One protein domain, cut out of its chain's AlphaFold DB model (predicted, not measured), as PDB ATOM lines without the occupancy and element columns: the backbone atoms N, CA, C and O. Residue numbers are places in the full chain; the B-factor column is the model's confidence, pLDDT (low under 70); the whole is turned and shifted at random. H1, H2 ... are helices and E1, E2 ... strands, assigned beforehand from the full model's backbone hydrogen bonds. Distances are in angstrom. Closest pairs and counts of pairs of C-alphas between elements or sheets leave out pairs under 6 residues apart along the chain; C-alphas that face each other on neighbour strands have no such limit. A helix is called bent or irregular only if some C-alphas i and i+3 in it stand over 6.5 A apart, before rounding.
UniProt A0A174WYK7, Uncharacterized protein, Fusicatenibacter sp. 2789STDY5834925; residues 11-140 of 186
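What this domain is: This is residues 11 to 140 of the 186 residues of an uncharacterized protein of Fusicatenibacter sp. 2789STDY5834925 (UniProt A0A174WYK7). Four short strands in two side-by-side pairs, E1 with E2 and E3 with E4, make a small core; H4 packs on E1, H1, H2 and H3 form a loose group on one side, and H5 stands on another side. No helix touches another. The printed part has 130 residues, in the order H1 H2 H3 E1 H4 E2 E3 H5 E4; sheet E1, E2 is parallel and sheet E3, E4 antiparallel. The class is mixed, helices and strands, with under half of the residues in named elements. The whole is compact, with a radius of gyration of the C-alphas of 14.6 A and spans of 38 by 36 by 31 A.

Where its parts are: Find C-alpha 19 at (-39.530, 8.524, -4.010); from there H1 runs 14.1 A through residues 19 to 28. Read on past residues 29 to 49, with no named element, to H2, residues 50 to 54, and H3, residues 56 to 61. H3 is neither bent nor irregular, but only just: C-alphas 56 and 59 are 6.4 A apart. E1, residues 65 to 69, begins at C-alpha 65 (-24.419, 8.517, -4.087) and is 10.8 A long. H4, residues 74 to 86, spans 18.3 A. E2 holds residues 91 to 94, E3 residues 106 to 109, and H5 residues 117 to 125, 12.3 A long. E4, residues 131 to 134, ends at C-alpha 134 (-13.167, -1.464, 0.800).

How they stand to each other: Look first at E1 and E2, parallel at 40 degrees, where N 92 and O 65 are 2.9 A apart, within hydrogen-bond range. With H4 between them along the chain they form a strand-helix-strand unit, two parallel neighbour strands joined through a helix, with a right-handed crossover. The closest C-alphas of E1 and H4, Val 67 and Ala 80, are 4.7 A apart. The closest C-alphas of E2 and E3, Gly 93 and Thr 108, are 4.8 A apart. E3 and E4 are antiparallel at 159 degrees, with N 109 and O 131 at 2.8 A. H3 and H4 are near each other, with 5 pairs of C-alphas within 10 A. H1 and H3 are close but not clearly touching, Ile 23 to Gln 61 being the closest C-alphas at 7.4 A, at a shallow tilt of 15 degrees, the same way. H2 and H3 are close but not clearly touching, with Tyr 52 and Ile 58 the closest C-alphas at 6.9 A. H5 is apart from E1 and E2, among others. In H1, H2, H4 and H5 every O i to N i+4 pair is within hydrogen-bond range; H3 has 0 of 2, but 3 of 3 O i to N i+3 pairs.

The domain as a whole: The two C-alphas farthest apart, Arg 54 and Asp 112, are 39.7 A apart. The printed part has no cut. The links H1 to H2 and E2 to E3 are long, with 21 and 11 residues. Mean pLDDT of the printed part is 87.0; look for values under 70 at residues 41 to 44, 48 and 138 to 140 of this model.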
ATOM      1  N   ILE A  11     -43.491   7.871   9.727       82.50
ATOM      2  CA  ILE A  11     -43.904   7.742   8.324       82.50
ATOM      3  C   ILE A  11     -42.924   6.893   7.500       82.50
ATOM      4  O   ILE A  11     -43.352   6.233   6.559       82.50
ATOM      5  N   LEU A  12     -41.640   6.845   7.879       80.06
ATOM      6  CA  LEU A  12     -40.626   6.028   7.206       80.06
ATOM      7  C   LEU A  12     -40.801   4.522   7.459       80.06
ATOM      8  O   LEU A  12     -40.236   3.714   6.728       80.06
ATOM      9  N   GLU A  13     -41.611   4.131   8.447       81.31
ATOM     10  CA  GLU A  13     -41.965   2.727   8.698       81.31
ATOM     11  C   GLU A  13     -42.967   2.200   7.651       81.31
ATOM     12  O   GLU A  13     -43.126   0.988   7.471       81.31
ATOM     13  N   LEU A  14     -43.634   3.100   6.915       80.56
ATOM     14  CA  LEU A  14     -44.556   2.736   5.846       80.56
ATOM     15  C   LEU A  14     -43.796   2.310   4.586       80.56
ATOM     16  O   LEU A  14     -42.984   3.042   4.023       80.56
ATOM     17  N   ARG A  15     -44.128   1.122   4.074       78.12
ATOM     18  CA  ARG A  15     -43.576   0.616   2.810       78.12
ATOM     19  C   ARG A  15     -44.320   1.195   1.607       78.12
ATOM     20  O   ARG A  15     -45.544   1.295   1.613       78.12
ATOM     21  N   GLY A  16     -43.580   1.462   0.529       78.69
ATOM     22  CA  GLY A  16     -44.150   1.856  -0.765       78.69
ATOM     23  C   GLY A  16     -44.406   3.355  -0.933       78.69
ATOM     24  O   GLY A  16     -45.206   3.734  -1.788       78.69
ATOM     25  N   LEU A  17     -43.738   4.200  -0.142       84.56
ATOM     26  CA  LEU A  17     -43.758   5.645  -0.343       84.56
ATOM     27  C   LEU A  17     -43.159   6.018  -1.713       84.56
ATOM     28  O   LEU A  17     -42.100   5.501  -2.081       84.56
ATOM     29  N   PRO A  18     -43.807   6.917  -2.476       86.81
ATOM     30  CA  PRO A  18     -43.215   7.495  -3.674       86.81
ATOM     31  C   PRO A  18     -41.888   8.196  -3.362       86.81
ATOM     32  O   PRO A  18     -41.779   8.918  -2.372       86.81
ATOM     33  N   LEU A  19     -40.887   8.010  -4.226       87.50
ATOM     34  CA  LEU A  19     -39.530   8.524  -4.010       87.50
ATOM     35  C   LEU A  19     -39.484  10.050  -3.842       87.50
ATOM     36  O   LEU A  19     -38.795  10.541  -2.960       87.50
ATOM     37  N   ASN A  20     -40.248  10.793  -4.642       87.56
ATOM     38  CA  ASN A  20     -40.338  12.250  -4.531       87.56
ATOM     39  C   ASN A  20     -40.877  12.694  -3.163       87.56
ATOM     40  O   ASN A  20     -40.352  13.627  -2.572       87.56
ATOM     41  N   ILE A  21     -41.887  11.994  -2.635       89.81
ATOM     42  CA  ILE A  21     -42.436  12.271  -1.304       89.81
ATOM     43  C   ILE A  21     -41.398  11.943  -0.230       89.81
ATOM     44  O   ILE A  21     -41.232  12.710   0.712       89.81
ATOM     45  N   LEU A  22     -40.680  10.828  -0.383       90.75
ATOM     46  CA  LEU A  22     -39.629  10.437   0.551       90.75
ATOM     47  C   LEU A  22     -38.505  11.481   0.614       90.75
ATOM     48  O   LEU A  22     -38.114  11.866   1.712       90.75
ATOM     49  N   ILE A  23     -38.038  11.962  -0.542       91.69
ATOM     50  CA  ILE A  23     -37.040  13.039  -0.635       91.69
ATOM     51  C   ILE A  23     -37.555  14.288   0.087       91.69
ATOM     52  O   ILE A  23     -36.903  14.769   1.009       91.69
ATOM     53  N   SER A  24     -38.764  14.752  -0.251       91.56
ATOM     54  CA  SER A  24     -39.364  15.929   0.386       91.56
ATOM     55  C   SER A  24     -39.473  15.796   1.902       91.56
ATOM     56  O   SER A  24     -39.153  16.743   2.613       91.56
ATOM     57  N   ILE A  25     -39.903  14.637   2.409       91.69
ATOM     58  CA  ILE A  25     -39.991  14.391   3.852       91.69
ATOM     59  C   ILE A  25     -38.599  14.494   4.471       91.69
ATOM     60  O   ILE A  25     -38.402  15.302   5.369       91.69
ATOM     61  N   VAL A  26     -37.629  13.716   3.986       92.25
ATOM     62  CA  VAL A  26     -36.290  13.667   4.591       92.25
ATOM     63  C   VAL A  26     -35.636  15.049   4.609       92.25
ATOM     64  O   VAL A  26     -35.142  15.465   5.655       92.25
ATOM     65  N   HIS A  27     -35.723  15.796   3.507       93.44
ATOM     66  CA  HIS A  27     -35.195  17.159   3.419       93.44
ATOM     67  C   HIS A  27     -35.925  18.150   4.327       93.44
ATOM     68  O   HIS A  27     -35.274  18.984   4.950       93.44
ATOM     69  N   SER A  28     -37.251  18.033   4.474       92.00
ATOM     70  CA  SER A  28     -38.033  18.904   5.372       92.00
ATOM     71  C   SER A  28     -37.639  18.739   6.841       92.00
ATOM     72  O   SER A  28     -37.742  19.684   7.615       92.00
ATOM     73  N   TYR A  29     -37.163  17.552   7.220       91.44
ATOM     74  CA  TYR A  29     -36.643  17.267   8.560       91.44
ATOM     75  C   TYR A  29     -35.117  17.436   8.659       91.44
ATOM     76  O   TYR A  29     -34.504  16.980   9.619       91.44
ATOM     77  N   GLY A  30     -34.485  18.074   7.671       90.94
ATOM     78  CA  GLY A  30     -33.052  18.375   7.679       90.94
ATOM     79  C   GLY A  30     -32.133  17.185   7.390       90.94
ATOM     80  O   GLY A  30     -30.917  17.370   7.370       90.94
ATOM     81  N   GLY A  31     -32.681  15.998   7.124       93.44
ATOM     82  CA  GLY A  31     -31.913  14.806   6.779       93.44
ATOM     83  C   GLY A  31     -31.364  14.821   5.353       93.44
ATOM     84  O   GLY A  31     -31.581  15.759   4.586       93.44
ATOM     85  N   ILE A  32     -30.669  13.739   5.007       94.75
ATOM     86  CA  ILE A  32     -30.074  13.494   3.691       94.75
ATOM     87  C   ILE A  32     -30.486  12.135   3.133       94.75
ATOM     88  O   ILE A  32     -30.711  11.155   3.860       94.75
ATOM     89  N   LEU A  33     -30.548  12.049   1.811       94.19
ATOM     90  CA  LEU A  33     -30.940  10.853   1.095       94.19
ATOM     91  C   LEU A  33     -30.088  10.655  -0.157       94.19
ATOM     92  O   LEU A  33     -29.954  11.539  -0.997       94.19
ATOM     93  N   GLY A  34     -29.564   9.441  -0.296       92.44
ATOM     94  CA  GLY A  34     -28.854   8.972  -1.477       92.44
ATOM     95  C   GLY A  34     -29.344   7.582  -1.888       92.44
ATOM     96  O   GLY A  34     -29.913   6.862  -1.055       92.44
ATOM     97  N   PRO A  35     -29.169   7.198  -3.161       90.31
ATOM     98  CA  PRO A  35     -29.520   5.875  -3.634       90.31
ATOM     99  C   PRO A  35     -28.471   4.860  -3.162       90.31
ATOM    100  O   PRO A  35     -27.275   5.059  -3.374       90.31
ATOM    101  N   ALA A  36     -28.937   3.768  -2.555       84.06
ATOM    102  CA  ALA A  36     -28.089   2.634  -2.205       84.06
ATOM    103  C   ALA A  36     -27.754   1.820  -3.464       84.06
ATOM    104  O   ALA A  36     -28.648   1.585  -4.291       84.06
ATOM    105  N   HIS A  37     -26.475   1.468  -3.621       81.25
ATOM    106  CA  HIS A  37     -25.882   0.657  -4.690       81.25
ATOM    107  C   HIS A  37     -26.634   0.825  -6.030       81.25
ATOM    108  O   HIS A  37     -27.264  -0.103  -6.565       81.25
ATOM    109  N   PRO A  38     -26.632   2.054  -6.592       79.81
ATOM    110  CA  PRO A  38     -27.599   2.502  -7.592       79.81
ATOM    111  C   PRO A  38     -27.516   1.738  -8.912       79.81
ATOM    112  O   PRO A  38     -28.488   1.739  -9.672       79.81
ATOM    113  N   CYS A  39     -26.375   1.106  -9.186       79.50
ATOM    114  CA  CYS A  39     -26.077   0.394 -10.423       79.50
ATOM    115  C   CYS A  39     -26.027  -1.135 -10.266       79.50
ATOM    116  O   CYS A  39     -25.595  -1.799 -11.199       79.50
ATOM    117  N   GLY A  40     -26.496  -1.676  -9.137       71.75
ATOM    118  CA  GLY A  40     -26.553  -3.119  -8.888       71.75
ATOM    119  C   GLY A  40     -27.584  -3.896  -9.721       71.75
ATOM    120  O   GLY A  40     -28.011  -3.464 -10.798       71.75
ATOM    121  N   GLU A  41     -28.055  -5.035  -9.207       67.06
ATOM    122  CA  GLU A  41     -28.898  -5.980  -9.962       67.06
ATOM    123  C   GLU A  41     -30.163  -5.387 -10.634       67.06
ATOM    124  O   GLU A  41     -30.839  -4.487 -10.127       67.06
ATOM    125  N   LYS A  42     -30.550  -5.983 -11.776       58.56
ATOM    126  CA  LYS A  42     -31.570  -5.494 -12.733       58.56
ATOM    127  C   LYS A  42     -32.942  -5.121 -12.147       58.56
ATOM    128  O   LYS A  42     -33.639  -4.307 -12.744       58.56
ATOM    129  N   TYR A  43     -33.366  -5.704 -11.026       55.50
ATOM    130  CA  TYR A  43     -34.657  -5.379 -10.390       55.50
ATOM    131  C   TYR A  43     -34.532  -4.902  -8.942       55.50
ATOM    132  O   TYR A  43     -35.555  -4.701  -8.291       55.50
ATOM    133  N   LEU A  44     -33.304  -4.709  -8.457       64.31
ATOM    134  CA  LEU A  44     -33.013  -4.280  -7.087       64.31
ATOM    135  C   LEU A  44     -32.289  -2.931  -7.038       64.31
ATOM    136  O   LEU A  44     -32.271  -2.296  -5.992       64.31
ATOM    137  N   SER A  45     -31.751  -2.455  -8.164       72.50
ATOM    138  CA  SER A  45     -31.020  -1.193  -8.213       72.50
ATOM    139  C   SER A  45     -31.847  -0.014  -8.714       72.50
ATOM    140  O   SER A  45     -32.714  -0.121  -9.593       72.50
ATOM    141  N   PHE A  46     -31.533   1.154  -8.158       77.19
ATOM    142  CA  PHE A  46     -32.201   2.416  -8.446       77.19
ATOM    143  C   PHE A  46     -32.207   2.764  -9.947       77.19
ATOM    144  O   PHE A  46     -33.249   3.148 -10.488       77.19
ATOM    145  N   ARG A  47     -31.090   2.550 -10.655       72.19
ATOM    146  CA  ARG A  47     -30.950   2.842 -12.092       72.19
ATOM    147  C   ARG A  47     -31.920   2.047 -12.966       72.19
ATOM    148  O   ARG A  47     -32.327   2.502 -14.034       72.19
ATOM    149  N   ASN A  48     -32.331   0.865 -12.516       69.44
ATOM    150  CA  ASN A  48     -33.268   0.035 -13.258       69.44
ATOM    151  C   ASN A  48     -34.739   0.339 -12.942       69.44
ATOM    152  O   ASN A  48     -35.626  -0.232 -13.585       69.44
ATOM    153  N   THR A  49     -35.025   1.259 -12.019       71.81
ATOM    154  CA  THR A  49     -36.395   1.659 -11.683       71.81
ATOM    155  C   THR A  49     -37.055   2.460 -12.809       71.81
ATOM    156  O   THR A  49     -36.407   3.146 -13.602       71.81
ATOM    157  N   ARG A  50     -38.394   2.405 -12.880       73.19
ATOM    158  CA  ARG A  50     -39.173   3.213 -13.837       73.19
ATOM    159  C   ARG A  50     -38.977   4.713 -13.605       73.19
ATOM    160  O   ARG A  50     -39.022   5.472 -14.566       73.19
ATOM    161  N   THR A  51     -38.766   5.116 -12.354       75.06
ATOM    162  CA  THR A  51     -38.553   6.513 -11.965       75.06
ATOM    163  C   THR A  51     -37.289   7.066 -12.609       75.06
ATOM    164  O   THR A  51     -37.384   8.046 -13.335       75.06
ATOM    165  N   TYR A  52     -36.151   6.376 -12.464       80.25
ATOM    166  CA  TYR A  52     -34.897   6.803 -13.087       80.25
ATOM    167  C   TYR A  52     -34.974   6.824 -14.621       80.25
ATOM    168  O   TYR A  52     -34.512   7.765 -15.254       80.25
ATOM    169  N   ARG A  53     -35.599   5.816 -15.247       80.56
ATOM    170  CA  ARG A  53     -35.750   5.792 -16.717       80.56
ATOM    171  C   ARG A  53     -36.632   6.919 -17.251       80.56
ATOM    172  O   ARG A  53     -36.455   7.326 -18.393       80.56
ATOM    173  N   ARG A  54     -37.616   7.361 -16.464       83.56
ATOM    174  CA  ARG A  54     -38.516   8.458 -16.833       83.56
ATOM    175  C   ARG A  54     -37.843   9.810 -16.636       83.56
ATOM    176  O   ARG A  54     -38.012  10.680 -17.480       83.56
ATOM    177  N   ASP A  55     -37.129   9.969 -15.529       84.88
ATOM    178  CA  ASP A  55     -36.436  11.201 -15.187       84.88
ATOM    179  C   ASP A  55     -35.086  10.898 -14.519       84.88
ATOM    180  O   ASP A  55     -35.013  10.718 -13.300       84.88
ATOM    181  N   PRO A  56     -33.996  10.846 -15.305       84.69
ATOM    182  CA  PRO A  56     -32.654  10.672 -14.763       84.69
ATOM    183  C   PRO A  56     -32.201  11.841 -13.880       84.69
ATOM    184  O   PRO A  56     -31.301  11.660 -13.063       84.69
ATOM    185  N   LYS A  57     -32.804  13.035 -14.015       87.56
ATOM    186  CA  LYS A  57     -32.427  14.222 -13.232       87.56
ATOM    187  C   LYS A  57     -32.852  14.134 -11.776       87.56
ATOM    188  O   LYS A  57     -32.373  14.909 -10.964       87.56
ATOM    189  N   ILE A  58     -33.666  13.150 -11.402       88.12
ATOM    190  CA  ILE A  58     -33.983  12.899  -9.994       88.12
ATOM    191  C   ILE A  58     -32.725  12.676  -9.133       88.12
ATOM    192  O   ILE A  58     -32.768  12.903  -7.930       88.12
ATOM    193  N   VAL A  59     -31.595  12.283  -9.740       89.00
ATOM    194  CA  VAL A  59     -30.302  12.172  -9.046       89.00
ATOM    195  C   VAL A  59     -29.815  13.520  -8.506       89.00
ATOM    196  O   VAL A  59     -29.154  13.561  -7.474       89.00
ATOM    197  N   GLU A  60     -30.195  14.634  -9.136       91.69
ATOM    198  CA  GLU A  60     -29.894  15.986  -8.652       91.69
ATOM    199  C   GLU A  60     -30.539  16.264  -7.289       91.69
ATOM    200  O   GLU A  60     -29.990  17.042  -6.512       91.69
ATOM    201  N   GLN A  61     -31.651  15.593  -6.974       92.69
ATOM    202  CA  GLN A  61     -32.355  15.722  -5.696       92.69
ATOM    203  C   GLN A  61     -31.743  14.864  -4.581       92.69
ATOM    204  O   GLN A  61     -32.187  14.952  -3.443       92.69
ATOM    205  N   PHE A  62     -30.758  14.018  -4.885       94.38
ATOM    206  CA  PHE A  62     -30.031  13.277  -3.859       94.38
ATOM    207  C   PHE A  62     -28.872  14.092  -3.298       94.38
ATOM    208  O   PHE A  62     -28.263  14.900  -3.999       94.38
ATOM    209  N   ASP A  63     -28.540  13.844  -2.039       95.44
ATOM    210  CA  ASP A  63     -27.458  14.534  -1.335       95.44
ATOM    211  C   ASP A  63     -26.106  13.845  -1.545       95.44
ATOM    212  O   ASP A  63     -25.071  14.495  -1.538       95.44
ATOM    213  N   PHE A  64     -26.118  12.531  -1.774       95.25
ATOM    214  CA  PHE A  64     -24.934  11.702  -1.992       95.25
ATOM    215  C   PHE A  64     -25.279  10.492  -2.864       95.25
ATOM    216  O   PHE A  64     -26.454  10.199  -3.102       95.25
ATOM    217  N   VAL A  65     -24.263   9.764  -3.325       94.50
ATOM    218  CA  VAL A  65     -24.419   8.517  -4.087       94.50
ATOM    219  C   VAL A  65     -23.544   7.433  -3.470       94.50
ATOM    220  O   VAL A  65     -22.369   7.672  -3.218       94.50
ATOM    221  N   GLU A  66     -24.087   6.234  -3.236       93.81
ATOM    222  CA  GLU A  66     -23.251   5.089  -2.858       93.81
ATOM    223  C   GLU A  66     -22.458   4.621  -4.081       93.81
ATOM    224  O   GLU A  66     -23.027   4.088  -5.035       93.81
ATOM    225  N   VAL A  67     -21.152   4.879  -4.080       93.25
ATOM    226  CA  VAL A  67     -20.248   4.586  -5.201       93.25
ATOM    227  C   VAL A  67     -19.463   3.294  -4.998       93.25
ATOM    228  O   VAL A  67     -19.009   2.703  -5.975       93.25
ATOM    229  N   PHE A  68     -19.347   2.828  -3.752       92.19
ATOM    230  CA  PHE A  68     -18.690   1.569  -3.427       92.19
ATOM    231  C   PHE A  68     -19.573   0.705  -2.532       92.19
ATOM    232  O   PHE A  68     -19.818   1.045  -1.377       92.19
ATOM    233  N   ASN A  69     -20.002  -0.442  -3.048       90.44
ATOM    234  CA  ASN A  69     -20.676  -1.461  -2.260       90.44
ATOM    235  C   ASN A  69     -19.881  -2.771  -2.277       90.44
ATOM    236  O   ASN A  69     -19.499  -3.250  -3.347       90.44
ATOM    237  N   ALA A  70     -19.634  -3.353  -1.100       87.00
ATOM    238  CA  ALA A  70     -18.831  -4.575  -0.984       87.00
ATOM    239  C   ALA A  70     -19.501  -5.806  -1.619       87.00
ATOM    240  O   ALA A  70     -18.805  -6.739  -2.009       87.00
ATOM    241  N   CYS A  71     -20.829  -5.838  -1.720       84.81
ATOM    242  CA  CYS A  71     -21.588  -6.959  -2.279       84.81
ATOM    243  C   CYS A  71     -21.886  -6.813  -3.783       84.81
ATOM    244  O   CYS A  71     -22.508  -7.704  -4.365       84.81
ATOM    245  N   GLU A  72     -21.454  -5.720  -4.414       84.31
ATOM    246  CA  GLU A  72     -21.618  -5.466  -5.848       84.31
ATOM    247  C   GLU A  72     -20.328  -5.719  -6.637       84.31
ATOM    248  O   GLU A  72     -19.229  -5.766  -6.088       84.31
ATOM    249  N   ASP A  73     -20.463  -5.877  -7.954       84.12
ATOM    250  CA  ASP A  73     -19.323  -6.131  -8.839       84.12
ATOM    251  C   ASP A  73     -18.550  -4.825  -9.128       84.12
ATOM    252  O   ASP A  73     -19.108  -3.723  -9.075       84.12
ATOM    253  N   GLU A  74     -17.278  -4.935  -9.528       85.94
ATOM    254  CA  GLU A  74     -16.429  -3.778  -9.879       85.94
ATOM    255  C   GLU A  74     -17.069  -2.872 -10.940       85.94
ATOM    256  O   GLU A  74     -17.010  -1.647 -10.838       85.94
ATOM    257  N   GLU A  75     -17.739  -3.456 -11.939       86.88
ATOM    258  CA  GLU A  75     -18.416  -2.701 -12.996       86.88
ATOM    259  C   GLU A  75     -19.597  -1.877 -12.456       86.88
ATOM    260  O   GLU A  75     -19.792  -0.725 -12.871       86.88
ATOM    261  N   SER A  76     -20.361  -2.432 -11.507       86.44
ATOM    262  CA  SER A  76     -21.458  -1.732 -10.829       86.44
ATOM    263  C   SER A  76     -20.925  -0.520 -10.064       86.44
ATOM    264  O   SER A  76     -21.443   0.586 -10.243       86.44
ATOM    265  N   ASN A  77     -19.862  -0.709  -9.275       90.19
ATOM    266  CA  ASN A  77     -19.230   0.358  -8.494       90.19
ATOM    267  C   ASN A  77     -18.620   1.434  -9.406       90.19
ATOM    268  O   ASN A  77     -18.943   2.611  -9.270       90.19
ATOM    269  N   ALA A  78     -17.871   1.051 -10.446       89.75
ATOM    270  CA  ALA A  78     -17.326   1.998 -11.426       89.75
ATOM    271  C   ALA A  78     -18.425   2.816 -12.127       89.75
ATOM    272  O   ALA A  78     -18.262   3.994 -12.448       89.75
ATOM    273  N   THR A  79     -19.578   2.196 -12.369       89.62
ATOM    274  CA  THR A  79     -20.733   2.881 -12.945       89.62
ATOM    275  C   THR A  79     -21.395   3.840 -11.956       89.62
ATOM    276  O   THR A  79     -21.863   4.903 -12.372       89.62
ATOM    277  N   ALA A  80     -21.424   3.496 -10.670       90.31
ATOM    278  CA  ALA A  80     -21.893   4.383  -9.615       90.31
ATOM    279  C   ALA A  80     -20.949   5.585  -9.420       90.31
ATOM    280  O   ALA A  80     -21.448   6.705  -9.326       90.31
ATOM    281  N   CYS A  81     -19.624   5.398  -9.502       91.69
ATOM    282  CA  CYS A  81     -18.650   6.499  -9.517       91.69
ATOM    283  C   CYS A  81     -18.941   7.490 -10.652       91.69
ATOM    284  O   CYS A  81     -19.147   8.674 -10.403       91.69
ATOM    285  N   ARG A  82     -19.096   6.995 -11.891       92.56
ATOM    286  CA  ARG A  82     -19.456   7.838 -13.048       92.56
ATOM    287  C   ARG A  82     -20.775   8.589 -12.850       92.56
ATOM    288  O   ARG A  82     -20.953   9.681 -13.384       92.56
ATOM    289  N   LEU A  83     -21.733   7.994 -12.135       91.31
ATOM    290  CA  LEU A  83     -23.002   8.647 -11.817       91.31
ATOM    291  C   LEU A  83     -22.796   9.793 -10.818       91.31
ATOM    292  O   LEU A  83     -23.333  10.875 -11.038       91.31
ATOM    293  N   ALA A  84     -22.022   9.568  -9.757       93.06
ATOM    294  CA  ALA A  84     -21.702  10.589  -8.764       93.06
ATOM    295  C   ALA A  84     -20.936  11.764  -9.392       93.06
ATOM    296  O   ALA A  84     -21.337  12.912  -9.214       93.06
ATOM    297  N   GLU A  85     -19.924  11.474 -10.217       93.31
ATOM    298  CA  GLU A  85     -19.153  12.470 -10.973       93.31
ATOM    299  C   GLU A  85     -20.048  13.308 -11.890       93.31
ATOM    300  O   GLU A  85     -19.992  14.534 -11.866       93.31
ATOM    301  N   LYS A  86     -20.931  12.653 -12.658       93.62
ATOM    302  CA  LYS A  86     -21.840  13.328 -13.596       93.62
ATOM    303  C   LYS A  86     -22.761  14.345 -12.915       93.62
ATOM    304  O   LYS A  86     -23.119  15.342 -13.535       93.62
ATOM    305  N   TYR A  87     -23.200  14.057 -11.693       92.69
ATOM    306  CA  TYR A  87     -24.138  14.896 -10.943       92.69
ATOM    307  C   TYR A  87     -23.458  15.703  -9.826       92.69
ATOM    308  O   TYR A  87     -24.161  16.317  -9.023       92.69
ATOM    309  N   HIS A  88     -22.119  15.700  -9.774       94.06
ATOM    310  CA  HIS A  88     -21.305  16.358  -8.747       94.06
ATOM    311  C   HIS A  88     -21.784  16.050  -7.321       94.06
ATOM    312  O   HIS A  88     -21.959  16.947  -6.496       94.06
ATOM    313  N   LYS A  89     -22.059  14.770  -7.052       94.38
ATOM    314  CA  LYS A  89     -22.513  14.293  -5.742       94.38
ATOM    315  C   LYS A  89     -21.354  13.658  -4.974       94.38
ATOM    316  O   LYS A  89     -20.565  12.943  -5.591       94.38
ATOM    317  N   PRO A  90     -21.267  13.860  -3.648       94.94
ATOM    318  CA  PRO A  90     -20.301  13.152  -2.821       94.94
ATOM    319  C   PRO A  90     -20.549  11.641  -2.901       94.94
ATOM    320  O   PRO A  90     -21.696  11.175  -2.886       94.94
ATOM    321  N   GLY A  91     -19.460  10.888  -3.024       94.12
ATOM    322  CA  GLY A  91     -19.475   9.433  -3.053       94.12
ATOM    323  C   GLY A  91     -19.377   8.855  -1.647       94.12
ATOM    324  O   GLY A  91     -18.543   9.294  -0.863       94.12
ATOM    325  N   VAL A  92     -20.207   7.863  -1.333       94.94
ATOM    326  CA  VAL A  92     -20.133   7.107  -0.073       94.94
ATOM    327  C   VAL A  92     -19.930   5.618  -0.343       94.94
ATOM    328  O   VAL A  92     -20.280   5.113  -1.414       94.94
ATOM    329  N   GLY A  93     -19.371   4.912   0.635       92.94
ATOM    330  CA  GLY A  93     -19.151   3.471   0.610       92.94
ATOM    331  C   GLY A  93     -19.904   2.740   1.721       92.94
ATOM    332  O   GLY A  93     -19.945   3.210   2.860       92.94
ATOM    333  N   GLY A  94     -20.476   1.582   1.392       91.19
ATOM    334  CA  GLY A  94     -21.271   0.761   2.303       91.19
ATOM    335  C   GLY A  94     -21.012  -0.733   2.129       91.19
ATOM    336  O   GLY A  94     -20.821  -1.245   1.028       91.19
ATOM    337  N   SER A  95     -20.962  -1.472   3.236       86.75
ATOM    338  CA  SER A  95     -20.653  -2.907   3.205       86.75
ATOM    339  C   SER A  95     -21.864  -3.797   2.916       86.75
ATOM    340  O   SER A  95     -21.688  -4.969   2.588       86.75
ATOM    341  N   ASP A  96     -23.078  -3.254   3.060       84.81
ATOM    342  CA  ASP A  96     -24.362  -3.960   2.923       84.81
ATOM    343  C   ASP A  96     -24.386  -5.326   3.638       84.81
ATOM    344  O   ASP A  96     -24.772  -6.380   3.116       84.81
ATOM    345  N   SER A  97     -23.873  -5.317   4.869       83.19
ATOM    346  CA  SER A  97     -23.563  -6.528   5.618       83.19
ATOM    347  C   SER A  97     -24.827  -7.225   6.113       83.19
ATOM    348  O   SER A  97     -25.433  -6.832   7.103       83.19
ATOM    349  N   HIS A  98     -25.164  -8.340   5.471       84.25
ATOM    350  CA  HIS A  98     -26.191  -9.281   5.938       84.25
ATOM    351  C   HIS A  98     -25.592 -10.489   6.688       84.25
ATOM    352  O   HIS A  98     -26.311 -11.400   7.104       84.25
ATOM    353  N   LYS A  99     -24.258 -10.523   6.831       79.94
ATOM    354  CA  LYS A  99     -23.468 -11.542   7.539       79.94
ATOM    355  C   LYS A  99     -22.328 -10.871   8.297       79.94
ATOM    356  O   LYS A  99     -21.818  -9.851   7.837       79.94
ATOM    357  N   MET A 100     -21.890 -11.488   9.394       83.19
ATOM    358  CA  MET A 100     -20.791 -10.973  10.224       83.19
ATOM    359  C   MET A 100     -19.502 -10.777   9.417       83.19
ATOM    360  O   MET A 100     -18.884  -9.725   9.506       83.19
ATOM    361  N   ASP A 101     -19.164 -11.726   8.540       81.38
ATOM    362  CA  ASP A 101     -17.969 -11.665   7.683       81.38
ATOM    363  C   ASP A 101     -17.974 -10.495   6.682       81.38
ATOM    364  O   ASP A 101     -16.951 -10.208   6.066       81.38
ATOM    365  N   CYS A 102     -19.130  -9.863   6.459       81.75
ATOM    366  CA  CYS A 102     -19.260  -8.729   5.550       81.75
ATOM    367  C   CYS A 102     -19.101  -7.383   6.265       81.75
ATOM    368  O   CYS A 102     -19.090  -6.355   5.592       81.75
ATOM    369  N   VAL A 103     -19.064  -7.353   7.600       86.69
ATOM    370  CA  VAL A 103     -19.000  -6.108   8.381       86.69
ATOM    371  C   VAL A 103     -17.655  -5.426   8.150       86.69
ATOM    372  O   VAL A 103     -16.609  -6.059   8.248       86.69
ATOM    373  N   GLY A 104     -17.686  -4.134   7.816       87.06
ATOM    374  CA  GLY A 104     -16.478  -3.327   7.611       87.06
ATOM    375  C   GLY A 104     -15.732  -3.591   6.300       87.06
ATOM    376  O   GLY A 104     -14.684  -2.999   6.075       87.06
ATOM    377  N   LEU A 105     -16.265  -4.434   5.405       89.56
ATOM    378  CA  LEU A 105     -15.654  -4.649   4.090       89.56
ATOM    379  C   LEU A 105     -15.694  -3.411   3.198       89.56
ATOM    380  O   LEU A 105     -14.921  -3.339   2.255       89.56
ATOM    381  N   ALA A 106     -16.563  -2.450   3.479       92.62
ATOM    382  CA  ALA A 106     -16.569  -1.151   2.832       92.62
ATOM    383  C   ALA A 106     -16.840  -0.063   3.861       92.62
ATOM    384  O   ALA A 106     -17.520  -0.305   4.861       92.62
ATOM    385  N   TYR A 107     -16.312   1.122   3.590       93.06
ATOM    386  CA  TYR A 107     -16.382   2.270   4.476       93.06
ATOM    387  C   TYR A 107     -16.435   3.580   3.689       93.06
ATOM    388  O   TYR A 107     -16.054   3.657   2.518       93.06
ATOM    389  N   THR A 108     -16.899   4.618   4.380       94.81
ATOM    390  CA  THR A 108     -16.790   6.017   3.961       94.81
ATOM    391  C   THR A 108     -15.815   6.703   4.906       94.81
ATOM    392  O   THR A 108     -15.944   6.562   6.119       94.81
ATOM    393  N   GLU A 109     -14.843   7.411   4.353       94.62
ATOM    394  CA  GLU A 109     -13.869   8.195   5.100       94.62
ATOM    395  C   GLU A 109     -14.395   9.627   5.253       94.62
ATOM    396  O   GLU A 109     -14.742  10.292   4.271       94.62
ATOM    397  N   VAL A 110     -14.493  10.082   6.498       95.62
ATOM    398  CA  VAL A 110     -15.008  11.401   6.880       95.62
ATOM    399  C   VAL A 110     -14.025  12.066   7.845       95.62
ATOM    400  O   VAL A 110     -13.245  11.353   8.477       95.62
ATOM    401  N   PRO A 111     -14.035  13.403   7.976       94.31
ATOM    402  CA  PRO A 111     -13.163  14.095   8.918       94.31
ATOM    403  C   PRO A 111     -13.368  13.628  10.366       94.31
ATOM    404  O   PRO A 111     -14.499  13.388  10.784       94.31
ATOM    405  N   ASP A 112     -12.295  13.610  11.163       91.94
ATOM    406  CA  ASP A 112     -12.321  13.215  12.587       91.94
ATOM    407  C   ASP A 112     -13.257  14.080  13.455       91.94
ATOM    408  O   ASP A 112     -13.631  13.707  14.568       91.94
ATOM    409  N   THR A 113     -13.642  15.256  12.954       92.38
ATOM    410  CA  THR A 113     -14.614  16.150  13.594       92.38
ATOM    411  C   THR A 113     -16.042  15.607  13.550       92.38
ATOM    412  O   THR A 113     -16.894  16.102  14.282       92.38
ATOM    413  N   VAL A 114     -16.330  14.621  12.697       93.50
ATOM    414  CA  VAL A 114     -17.657  14.017  12.557       93.50
ATOM    415  C   VAL A 114     -17.871  12.990  13.666       93.50
ATOM    416  O   VAL A 114     -17.327  11.889  13.613       93.50
ATOM    417  N   GLN A 115     -18.681  13.338  14.669       92.81
ATOM    418  CA  GLN A 115     -18.969  12.453  15.810       92.81
ATOM    419  C   GLN A 115     -20.450  12.092  15.946       92.81
ATOM    420  O   GLN A 115     -20.779  11.105  16.602       92.81
ATOM    421  N   THR A 116     -21.339  12.857  15.312       92.56
ATOM    422  CA  THR A 116     -22.791  12.648  15.356       92.56
ATOM    423  C   THR A 116     -23.391  12.510  13.956       92.56
ATOM    424  O   THR A 116     -22.790  12.897  12.950       92.56
ATOM    425  N   GLU A 117     -24.627  12.014  13.864       90.81
ATOM    426  CA  GLU A 117     -25.385  11.966  12.609       90.81
ATOM    427  C   GLU A 117     -25.589  13.361  12.011       90.81
ATOM    428  O   GLU A 117     -25.627  13.514  10.790       90.81
ATOM    429  N   THR A 118     -25.709  14.384  12.861       92.50
ATOM    430  CA  THR A 118     -25.855  15.777  12.421       92.50
ATOM    431  C   THR A 118     -24.563  16.283  11.783       92.50
ATOM    432  O   THR A 118     -24.615  16.912  10.724       92.50
ATOM    433  N   ASP A 119     -23.405  15.955  12.360       93.56
ATOM    434  CA  ASP A 119     -22.106  16.301  11.773       93.56
ATOM    435  C   ASP A 119     -21.911  15.594  10.432       93.56
ATOM    436  O   ASP A 119     -21.458  16.205   9.467       93.56
ATOM    437  N   LEU A 120     -22.336  14.329  10.335       94.00
ATOM    438  CA  LEU A 120     -22.282  13.565   9.092       94.00
ATOM    439  C   LEU A 120     -23.188  14.173   8.012       94.00
ATOM    440  O   LEU A 120     -22.784  14.294   6.855       94.00
ATOM    441  N   ILE A 121     -24.402  14.595   8.385       94.62
ATOM    442  CA  ILE A 121     -25.315  15.328   7.498       94.62
ATOM    443  C   ILE A 121     -24.646  16.600   6.970       94.62
ATOM    444  O   ILE A 121     -24.703  16.867   5.768       94.62
ATOM    445  N   ASN A 122     -24.017  17.375   7.855       94.44
ATOM    446  CA  ASN A 122     -23.360  18.627   7.497       94.44
ATOM    447  C   ASN A 122     -22.139  18.390   6.599       94.44
ATOM    448  O   ASN A 122     -22.030  19.046   5.568       94.44
ATOM    449  N   CYS A 123     -21.298  17.405   6.920       95.12
ATOM    450  CA  CYS A 123     -20.140  17.003   6.119       95.12
ATOM    451  C   CYS A 123     -20.550  16.612   4.690       95.12
ATOM    452  O   CYS A 123     -19.976  17.095   3.713       95.12
ATOM    453  N   ILE A 124     -21.603  15.800   4.541       94.75
ATOM    454  CA  ILE A 124     -22.104  15.394   3.220       94.75
ATOM    455  C   ILE A 124     -22.671  16.590   2.445       94.75
ATOM    456  O   ILE A 124     -22.376  16.743   1.260       94.75
ATOM    457  N   LYS A 125     -23.445  17.469   3.095       93.31
ATOM    458  CA  LYS A 125     -23.978  18.688   2.459       93.31
ATOM    459  C   LYS A 125     -22.875  19.663   2.040       93.31
ATOM    460  O   LYS A 125     -23.007  20.302   1.001       93.31
ATOM    461  N   ALA A 126     -21.805  19.753   2.825       93.88
ATOM    462  CA  ALA A 126     -20.624  20.562   2.533       93.88
ATOM    463  C   ALA A 126     -19.690  19.922   1.488       93.88
ATOM    464  O   ALA A 126     -18.756  20.572   1.034       93.88
ATOM    465  N   GLN A 127     -19.964  18.678   1.069       92.25
ATOM    466  CA  GLN A 127     -19.117  17.890   0.166       92.25
ATOM    467  C   GLN A 127     -17.700  17.644   0.718       92.25
ATOM    468  O   GLN A 127     -16.743  17.532  -0.040       92.25
ATOM    469  N   GLU A 128     -17.580  17.506   2.040       92.81
ATOM    470  CA  GLU A 128     -16.312  17.307   2.762       92.81
ATOM    471  C   GLU A 128     -15.986  15.824   3.016       92.81
ATOM    472  O   GLU A 128     -15.137  15.490   3.842       92.81
ATOM    473  N   VAL A 129     -16.674  14.914   2.324       91.75
ATOM    474  CA  VAL A 129     -16.361  13.481   2.378       91.75
ATOM    475  C   VAL A 129     -14.975  13.267   1.768       91.75
ATOM    476  O   VAL A 129     -14.736  13.652   0.625       91.75
ATOM    477  N   ILE A 130     -14.073  12.642   2.526       91.12
ATOM    478  CA  ILE A 130     -12.668  12.456   2.137       91.12
ATOM    479  C   ILE A 130     -12.564  11.404   1.034       91.12
ATOM    480  O   ILE A 130     -11.857  11.583   0.043       91.12
ATOM    481  N   GLY A 131     -13.303  10.307   1.186       90.38
ATOM    482  CA  GLY A 131     -13.286   9.215   0.232       90.38
ATOM    483  C   GLY A 131     -14.136   8.036   0.671       90.38
ATOM    484  O   GLY A 131     -14.886   8.083   1.645       90.38
ATOM    485  N   CYS A 132     -14.026   6.944  -0.070       91.31
ATOM    486  CA  CYS A 132     -14.638   5.673   0.282       91.31
ATOM    487  C   CYS A 132     -13.808   4.527  -0.287       91.31
ATOM    488  O   CYS A 132     -13.157   4.671  -1.324       91.31
ATOM    489  N   GLY A 133     -13.865   3.370   0.362       89.00
ATOM    490  CA  GLY A 133     -13.070   2.222  -0.043       89.00
ATOM    491  C   GLY A 133     -13.548   0.930   0.588       89.00
ATOM    492  O   GLY A 133     -14.543   0.895   1.315       89.00
ATOM    493  N   GLY A 134     -12.833  -0.149   0.285       88.94
ATOM    494  CA  GLY A 134     -13.167  -1.464   0.800       88.94
ATOM    495  C   GLY A 134     -12.603  -2.618  -0.016       88.94
ATOM    496  O   GLY A 134     -11.817  -2.442  -0.943       88.94
ATOM    497  N   THR A 135     -13.035  -3.821   0.340       87.50
ATOM    498  CA  THR A 135     -12.765  -5.077  -0.354       87.50
ATOM    499  C   THR A 135     -14.082  -5.698  -0.797       87.50
ATOM    500  O   THR A 135     -15.035  -5.780  -0.025       87.50
ATOM    501  N   LEU A 136     -14.128  -6.180  -2.037       83.94
ATOM    502  CA  LEU A 136     -15.313  -6.858  -2.548       83.94
ATOM    503  C   LEU A 136     -15.510  -8.220  -1.883       83.94
ATOM    504  O   LEU A 136     -14.594  -9.041  -1.772       83.94
ATOM    505  N   TYR A 137     -16.745  -8.483  -1.478       79.25
ATOM    506  CA  TYR A 137     -17.167  -9.740  -0.898       79.25
ATOM    507  C   TYR A 137     -17.405 -10.782  -1.995       79.25
ATOM    508  O   TYR A 137     -18.502 -10.925  -2.525       79.25
ATOM    509  N   ARG A 138     -16.389 -11.598  -2.281       68.75
ATOM    510  CA  ARG A 138     -16.427 -12.649  -3.321       68.75
ATOM    511  C   ARG A 138     -17.202 -13.927  -2.947       68.75
ATOM    512  O   ARG A 138     -16.868 -15.040  -3.353       68.75
ATOM    513  N   ARG A 139     -18.159 -13.828  -2.024       64.38
ATOM    514  CA  ARG A 139     -18.964 -14.968  -1.534       64.38
ATOM    515  C   ARG A 139     -20.460 -14.679  -1.613       64.38
ATOM    516  O   ARG A 139     -21.248 -15.316  -0.899       64.38
ATOM    517  N   THR A 140     -20.858 -13.729  -2.455       61.34
ATOM    518  CA  THR A 140     -22.269 -13.409  -2.660       61.34
ATOM    519  C   THR A 140     -23.021 -14.617  -3.218       61.34
ATOM    520  O   THR A 140     -22.484 -15.483  -3.912       61.34
TER     521      THR A 140